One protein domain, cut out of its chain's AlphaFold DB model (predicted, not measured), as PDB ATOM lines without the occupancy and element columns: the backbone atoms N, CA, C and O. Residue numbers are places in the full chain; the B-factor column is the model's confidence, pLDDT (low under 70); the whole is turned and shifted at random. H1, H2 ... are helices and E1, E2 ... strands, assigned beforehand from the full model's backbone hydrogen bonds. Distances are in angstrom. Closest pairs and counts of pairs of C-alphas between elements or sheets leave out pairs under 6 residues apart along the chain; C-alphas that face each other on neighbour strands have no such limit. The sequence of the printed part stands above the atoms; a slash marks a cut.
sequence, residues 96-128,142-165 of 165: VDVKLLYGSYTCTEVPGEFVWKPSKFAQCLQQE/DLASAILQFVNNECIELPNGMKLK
ATOM      1  N   VAL A  96       4.058  16.264 124.639       65.94
ATOM      2  CA  VAL A  96       3.810  17.561 123.996       65.94
ATOM      3  C   VAL A  96       2.463  17.519 123.276       65.94
ATOM      4  O   VAL A  96       2.303  16.880 122.240       65.94
ATOM      5  N   ASP A  97       1.488  18.211 123.863       68.44
ATOM      6  CA  ASP A  97       0.147  18.416 123.313       68.44
ATOM      7  C   ASP A  97       0.200  19.445 122.162       68.44
ATOM      8  O   ASP A  97       0.976  20.402 122.194       68.44
ATOM      9  N   VAL A  98      -0.679  19.293 121.173       67.75
ATOM     10  CA  VAL A  98      -0.913  20.230 120.059       67.75
ATOM     11  C   VAL A  98      -1.175  21.661 120.558       67.75
ATOM     12  O   VAL A  98      -0.863  22.640 119.874       67.75
ATOM     13  N   LYS A  99      -1.665  21.806 121.798       74.94
ATOM     14  CA  LYS A  99      -1.796  23.100 122.492       74.94
ATOM     15  C   LYS A  99      -0.484  23.886 122.585       74.94
ATOM     16  O   LYS A  99      -0.513  25.114 122.613       74.94
ATOM     17  N   LEU A 100       0.664  23.206 122.624       74.56
ATOM     18  CA  LEU A 100       1.979  23.850 122.645       74.56
ATOM     19  C   LEU A 100       2.389  24.403 121.275       74.56
ATOM     20  O   LEU A 100       3.176  25.346 121.240       74.56
ATOM     21  N   LEU A 101       1.827  23.893 120.172       77.50
ATOM     22  CA  LEU A 101       2.034  24.466 118.840       77.50
ATOM     23  C   LEU A 101       1.158  25.696 118.634       77.50
ATOM     24  O   LEU A 101       1.685  26.780 118.427       77.50
ATOM     25  N   TYR A 102      -0.163  25.586 118.756       81.94
ATOM     26  CA  TYR A 102      -1.052  26.682 118.341       81.94
ATOM     27  C   TYR A 102      -1.602  27.522 119.492       81.94
ATOM     28  O   TYR A 102      -1.787  28.731 119.350       81.94
ATOM     29  N   GLY A 103      -1.823  26.912 120.651       86.19
ATOM     30  CA  GLY A 103      -2.442  27.555 121.802       86.19
ATOM     31  C   GLY A 103      -3.629  26.773 122.342       86.19
ATOM     32  O   GLY A 103      -3.907  25.644 121.940       86.19
ATOM     33  N   SER A 104      -4.332  27.384 123.288       87.62
ATOM     34  CA  SER A 104      -5.482  26.772 123.947       87.62
ATOM     35  C   SER A 104      -6.448  27.821 124.472       87.62
ATOM     36  O   SER A 104      -6.043  28.933 124.817       87.62
ATOM     37  N   TYR A 105      -7.714  27.440 124.624       88.50
ATOM     38  CA  TYR A 105      -8.664  28.214 125.414       88.50
ATOM     39  C   TYR A 105      -8.305  28.148 126.898       88.50
ATOM     40  O   TYR A 105      -8.013  27.077 127.430       88.50
ATOM     41  N   THR A 106      -8.331  29.296 127.565       87.62
ATOM     42  CA  THR A 106      -8.150  29.407 129.012       87.62
ATOM     43  C   THR A 106      -9.330  30.149 129.627       87.62
ATOM     44  O   THR A 106      -9.934  31.002 128.972       87.62
ATOM     45  N   CYS A 107      -9.661  29.818 130.873       89.12
ATOM     46  CA  CYS A 107     -10.704  30.514 131.615       89.12
ATOM     47  C   CYS A 107     -10.246  31.932 131.969       89.12
ATOM     48  O   CYS A 107      -9.073  32.149 132.293       89.12
ATOM     49  N   THR A 108     -11.174  32.883 131.932       89.31
ATOM     50  CA  THR A 108     -10.967  34.213 132.516       89.31
ATOM     51  C   THR A 108     -11.445  34.227 133.971       89.31
ATOM     52  O   THR A 108     -11.832  33.200 134.535       89.31
ATOM     53  N   GLU A 109     -11.407  35.400 134.599       90.75
ATOM     54  CA  GLU A 109     -11.991  35.621 135.925       90.75
ATOM     55  C   GLU A 109     -13.532  35.591 135.905       90.75
ATOM     56  O   GLU A 109     -14.156  35.490 136.960       90.75
ATOM     57  N   VAL A 110     -14.154  35.640 134.719       91.19
ATOM     58  CA  VAL A 110     -15.607  35.567 134.543       91.19
ATOM     59  C   VAL A 110     -16.026  34.113 134.280       91.19
ATOM     60  O   VAL A 110     -15.630  33.518 133.274       91.19
ATOM     61  N   PRO A 111     -16.862  33.506 135.144       89.19
ATOM     62  CA  PRO A 111     -17.374  32.161 134.911       89.19
ATOM     63  C   PRO A 111     -18.120  32.049 133.577       89.19
ATOM     64  O   PRO A 111     -19.015  32.840 133.286       89.19
ATOM     65  N   GLY A 112     -17.775  31.032 132.785       90.00
ATOM     66  CA  GLY A 112     -18.364  30.792 131.463       90.00
ATOM     67  C   GLY A 112     -17.664  31.516 130.311       90.00
ATOM     68  O   GLY A 112     -17.999  31.254 129.156       90.00
ATOM     69  N   GLU A 113     -16.678  32.370 130.590       90.94
ATOM     70  CA  GLU A 113     -15.876  33.026 129.562       90.94
ATOM     71  C   GLU A 113     -14.556  32.277 129.329       90.94
ATOM     72  O   GLU A 113     -13.778  31.989 130.244       90.94
ATOM     73  N   PHE A 114     -14.298  31.980 128.056       89.94
ATOM     74  CA  PHE A 114     -13.072  31.345 127.601       89.94
ATOM     75  C   PHE A 114     -12.408  32.219 126.549       89.94
ATOM     76  O   PHE A 114     -13.024  32.599 125.555       89.94
ATOM     77  N   VAL A 115     -11.120  32.485 126.742       89.44
ATOM     78  CA  VAL A 115     -10.299  33.256 125.808       89.44
ATOM     79  C   VAL A 115      -9.253  32.354 125.176       89.44
ATOM     80  O   VAL A 115      -8.560  31.597 125.860       89.44
ATOM     81  N   TRP A 116      -9.122  32.433 123.853       88.44
ATOM     82  CA  TRP A 116      -8.042  31.763 123.139       88.44
ATOM     83  C   TRP A 116      -6.708  32.451 123.438       88.44
ATOM     84  O   TRP A 116      -6.551  33.646 123.176       88.44
ATOM     85  N   LYS A 117      -5.728  31.697 123.946       88.12
ATOM     86  CA  LYS A 117      -4.355  32.176 124.124       88.12
ATOM     87  C   LYS A 117      -3.406  31.434 123.182       88.12
ATOM     88  O   LYS A 117      -3.314  30.208 123.286       88.12
ATOM     89  N   PRO A 118      -2.682  32.148 122.296       87.75
ATOM     90  CA  PRO A 118      -1.692  31.525 121.430       87.75
ATOM     91  C   PRO A 118      -0.506  31.010 122.248       87.75
ATOM     92  O   PRO A 118      -0.111  31.625 123.244       87.75
ATOM     93  N   SER A 119       0.068  29.887 121.821       87.62
ATOM     94  CA  SER A 119       1.249  29.301 122.460       87.62
ATOM     95  C   SER A 119       2.498  30.174 122.258       87.62
ATOM     96  O   SER A 119       2.520  31.077 121.419       87.62
ATOM     97  N   LYS A 120       3.585  29.854 122.971       83.44
ATOM     98  CA  LYS A 120       4.893  30.473 122.706       83.44
ATOM     99  C   LYS A 120       5.358  30.228 121.269       83.44
ATOM    100  O   LYS A 120       5.875  31.148 120.652       83.44
ATOM    101  N   PHE A 121       5.139  29.030 120.725       83.50
ATOM    102  CA  PHE A 121       5.499  28.706 119.344       83.50
ATOM    103  C   PHE A 121       4.709  29.557 118.342       83.50
ATOM    104  O   PHE A 121       5.303  30.202 117.485       83.50
ATOM    105  N   ALA A 122       3.388  29.655 118.515       85.06
ATOM    106  CA  ALA A 122       2.525  30.500 117.692       85.06
ATOM    107  C   ALA A 122       2.924  31.983 117.759       85.06
ATOM    108  O   ALA A 122       2.849  32.688 116.759       85.06
ATOM    109  N   GLN A 123       3.372  32.463 118.922       85.69
ATOM    110  CA  GLN A 123       3.904  33.820 119.066       85.69
ATOM    111  C   GLN A 123       5.259  33.989 118.360       85.69
ATOM    112  O   GLN A 123       5.479  35.019 117.730       85.69
ATOM    113  N   CYS A 124       6.145  32.987 118.418       84.75
ATOM    114  CA  CYS A 124       7.434  33.012 117.716       84.75
ATOM    115  C   CYS A 124       7.250  33.063 116.197       84.75
ATOM    116  O   CYS A 124       7.965  33.796 115.529       84.75
ATOM    117  N   LEU A 125       6.243  32.368 115.662       83.56
ATOM    118  CA  LEU A 125       5.879  32.432 114.242       83.56
ATOM    119  C   LEU A 125       5.416  33.827 113.781       83.56
ATOM    120  O   LEU A 125       5.312  34.080 112.591       83.56
ATOM    121  N   GLN A 126       5.113  34.749 114.697       82.62
ATOM    122  CA  GLN A 126       4.802  36.146 114.357       82.62
ATOM    123  C   GLN A 126       6.037  37.058 114.389       82.62
ATOM    124  O   GLN A 126       5.928  38.249 114.107       82.62
ATOM    125  N   GLN A 127       7.194  36.533 114.787       83.56
ATOM    126  CA  GLN A 127       8.423  37.290 114.987       83.56
ATOM    127  C   GLN A 127       9.487  36.853 113.983       83.56
ATOM    128  O   GLN A 127       9.545  35.694 113.581       83.56
ATOM    129  N   GLU A 128      10.385  37.772 113.630       84.06
ATOM    130  CA  GLU A 128      11.584  37.448 112.857       84.06
ATOM    131  C   GLU A 128      12.551  36.643 113.741       84.06
ATOM    132  O   GLU A 128      13.360  37.190 114.493       84.06
ATOM    133  N   ASP A 142      -1.405  13.344 116.079       81.38
ATOM    134  CA  ASP A 142      -2.085  14.636 115.948       81.38
ATOM    135  C   ASP A 142      -1.093  15.800 115.817       81.38
ATOM    136  O   ASP A 142      -1.322  16.739 115.053       81.38
ATOM    137  N   LEU A 143       0.040  15.720 116.519       81.19
ATOM    138  CA  LEU A 143       1.098  16.723 116.453       81.19
ATOM    139  C   LEU A 143       1.810  16.682 115.095       81.19
ATOM    140  O   LEU A 143       2.027  17.725 114.481       81.19
ATOM    141  N   ALA A 144       2.134  15.483 114.607       78.81
ATOM    142  CA  ALA A 144       2.752  15.302 113.297       78.81
ATOM    143  C   ALA A 144       1.842  15.823 112.172       78.81
ATOM    144  O   ALA A 144       2.296  16.558 111.294       78.81
ATOM    145  N   SER A 145       0.543  15.509 112.240       81.38
ATOM    146  CA  SER A 145      -0.464  16.019 111.304       81.38
ATOM    147  C   SER A 145      -0.550  17.547 111.344       81.38
ATOM    148  O   SER A 145      -0.520  18.196 110.301       81.38
ATOM    149  N   ALA A 146      -0.571  18.137 112.543       81.44
ATOM    150  CA  ALA A 146      -0.565  19.585 112.723       81.44
ATOM    151  C   ALA A 146       0.663  20.256 112.086       81.44
ATOM    152  O   ALA A 146       0.503  21.243 111.370       81.44
ATOM    153  N   ILE A 147       1.871  19.729 112.315       80.44
ATOM    154  CA  ILE A 147       3.109  20.267 111.728       80.44
ATOM    155  C   ILE A 147       3.071  20.146 110.204       80.44
ATOM    156  O   ILE A 147       3.364  21.113 109.504       80.44
ATOM    157  N   LEU A 148       2.663  18.990 109.678       80.06
ATOM    158  CA  LEU A 148       2.576  18.768 108.237       80.06
ATOM    159  C   LEU A 148       1.572  19.722 107.573       80.06
ATOM    160  O   LEU A 148       1.851  20.269 106.509       80.06
ATOM    161  N   GLN A 149       0.425  19.965 108.211       80.00
ATOM    162  CA  GLN A 149      -0.540  20.958 107.742       80.00
ATOM    163  C   GLN A 149       0.065  22.363 107.701       80.00
ATOM    164  O   GLN A 149      -0.179  23.089 106.740       80.00
ATOM    165  N   PHE A 150       0.864  22.744 108.699       80.94
ATOM    166  CA  PHE A 150       1.538  24.042 108.709       80.94
ATOM    167  C   PHE A 150       2.559  24.168 107.574       80.94
ATOM    168  O   PHE A 150       2.526  25.140 106.823       80.94
ATOM    169  N   VAL A 151       3.398  23.146 107.390       80.56
ATOM    170  CA  VAL A 151       4.406  23.086 106.320       80.56
ATOM    171  C   VAL A 151       3.763  23.155 104.928       80.56
ATOM    172  O   VAL A 151       4.281  23.820 104.033       80.56
ATOM    173  N   ASN A 152       2.622  22.489 104.742       79.62
ATOM    174  CA  ASN A 152       1.935  22.433 103.452       79.62
ATOM    175  C   ASN A 152       1.145  23.698 103.127       79.62
ATOM    176  O   ASN A 152       1.159  24.149 101.985       79.62
ATOM    177  N   ASN A 153       0.437  24.251 104.110       78.44
ATOM    178  CA  ASN A 153      -0.466  25.372 103.871       78.44
ATOM    179  C   ASN A 153       0.234  26.731 103.977       78.44
ATOM    180  O   ASN A 153      -0.367  27.726 103.578       78.44
ATOM    181  N   GLU A 154       1.443  26.787 104.556       69.38
ATOM    182  CA  GLU A 154       2.235  28.001 104.862       69.38
ATOM    183  C   GLU A 154       1.499  29.059 105.698       69.38
ATOM    184  O   GLU A 154       2.048  30.100 106.040       69.38
ATOM    185  N   CYS A 155       0.231  28.822 106.015       75.62
ATOM    186  CA  CYS A 155      -0.619  29.726 106.742       75.62
ATOM    187  C   CYS A 155      -1.630  28.922 107.551       75.62
ATOM    188  O   CYS A 155      -2.337  28.067 107.016       75.62
ATOM    189  N   ILE A 156      -1.742  29.239 108.838       79.44
ATOM    190  CA  ILE A 156      -2.789  28.706 109.713       79.44
ATOM    191  C   ILE A 156      -3.502  29.873 110.379       79.44
ATOM    192  O   ILE A 156      -2.866  30.756 110.950       79.44
ATOM    193  N   GLU A 157      -4.830  29.877 110.305       82.50
ATOM    194  CA  GLU A 157      -5.666  30.832 111.026       82.50
ATOM    195  C   GLU A 157      -6.090  30.232 112.369       82.50
ATOM    196  O   GLU A 157      -6.690  29.159 112.435       82.50
ATOM    197  N   LEU A 158      -5.732  30.914 113.451       84.38
ATOM    198  CA  LEU A 158      -6.100  30.537 114.807       84.38
ATOM    199  C   LEU A 158      -7.520  31.022 115.146       84.38
ATOM    200  O   LEU A 158      -7.994  31.993 114.558       84.38
ATOM    201  N   PRO A 159      -8.187  30.431 116.157       81.62
ATOM    202  CA  PRO A 159      -9.548  30.812 116.553       81.62
ATOM    203  C   PRO A 159      -9.743  32.281 116.954       81.62
ATOM    204  O   PRO A 159     -10.857  32.790 116.906       81.62
ATOM    205  N   ASN A 160      -8.675  32.977 117.342       79.69
ATOM    206  CA  ASN A 160      -8.696  34.417 117.606       79.69
ATOM    207  C   ASN A 160      -8.526  35.283 116.336       79.69
ATOM    208  O   ASN A 160      -8.326  36.488 116.457       79.69
ATOM    209  N   GLY A 161      -8.550  34.686 115.139       80.81
ATOM    210  CA  GLY A 161      -8.327  35.352 113.851       80.81
ATOM    211  C   GLY A 161      -6.853  35.622 113.518       80.81
ATOM    212  O   GLY A 161      -6.554  36.252 112.502       80.81
ATOM    213  N   MET A 162      -5.912  35.177 114.359       80.31
ATOM    214  CA  MET A 162      -4.478  35.370 114.128       80.31
ATOM    215  C   MET A 162      -3.986  34.444 113.014       80.31
ATOM    216  O   MET A 162      -4.219  33.238 113.069       80.31
ATOM    217  N   LYS A 163      -3.268  34.987 112.027       81.81
ATOM    218  CA  LYS A 163      -2.705  34.213 110.912       81.81
ATOM    219  C   LYS A 163      -1.220  33.964 111.133       81.81
ATOM    220  O   LYS A 163      -0.427  34.901 111.083       81.81
ATOM    221  N   LEU A 164      -0.867  32.708 111.372       79.50
ATOM    222  CA  LEU A 164       0.509  32.221 111.440       79.50
ATOM    223  C   LEU A 164       1.045  32.047 110.026       79.50
ATOM    224  O   LEU A 164       0.312  31.495 109.210       79.50
ATOM    225  N   LYS A 165       2.262  32.517 109.751       69.00
ATOM    226  CA  LYS A 165       2.948  32.410 108.459       69.00
ATOM    227  C   LYS A 165       4.414  32.072 108.668       69.00
ATOM    228  O   LYS A 165       4.879  32.299 109.806       69.00
TER     229      LYS A 165
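What this domain is: This is residues 96 to 128 and 142 to 165 of the 165 residues of the protein "Hypothetical protein" of Meloidogyne enterolobii (UniProt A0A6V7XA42). A hairpin of E1 and E2 makes one end of an elongated model, with short helices H1 and H2 at its base and the longer H3 toward the other end. The printed part has 57 residues, ordered H1, E1, E2, H2, H3, mixed in class, with an antiparallel sheet E1 - E2. It is only just compact, close to loose: radius of gyration of the C-alphas 12.3 A, spans 38 by 24 by 16 A.

How they stand to each other: H1, residues 99 to 102, touches H2, residues 120 to 124; their closest C-alphas, Tyr 102 and Ala 122, are 5.3 A apart. In the hairpin of E1, residues 103 to 107, and E2, residues 114 to 118, antiparallel at 151 degrees, N 104 and O 117 are within hydrogen-bond range at 3.0 A. H3, residues 142 to 153, is near H1 but apart from H2, E1 and E2. In H2 and H3 every O i to N i+4 pair is within hydrogen-bond range; H1 is too short for one.

Where its parts are: H1 begins at C-alpha 99 (-1.796, 23.100, 122.492). E1 spans 13.2 A, E2 12.9 A and H3 16.2 A, ending at C-alpha 153 (-0.466, 25.372, 103.871).

The domain as a whole: Residues 129 to 141 are not printed; C-alphas 128 and 142 are 26.8 A apart. Residues 96 to 98, 154 and 165 are under pLDDT 70.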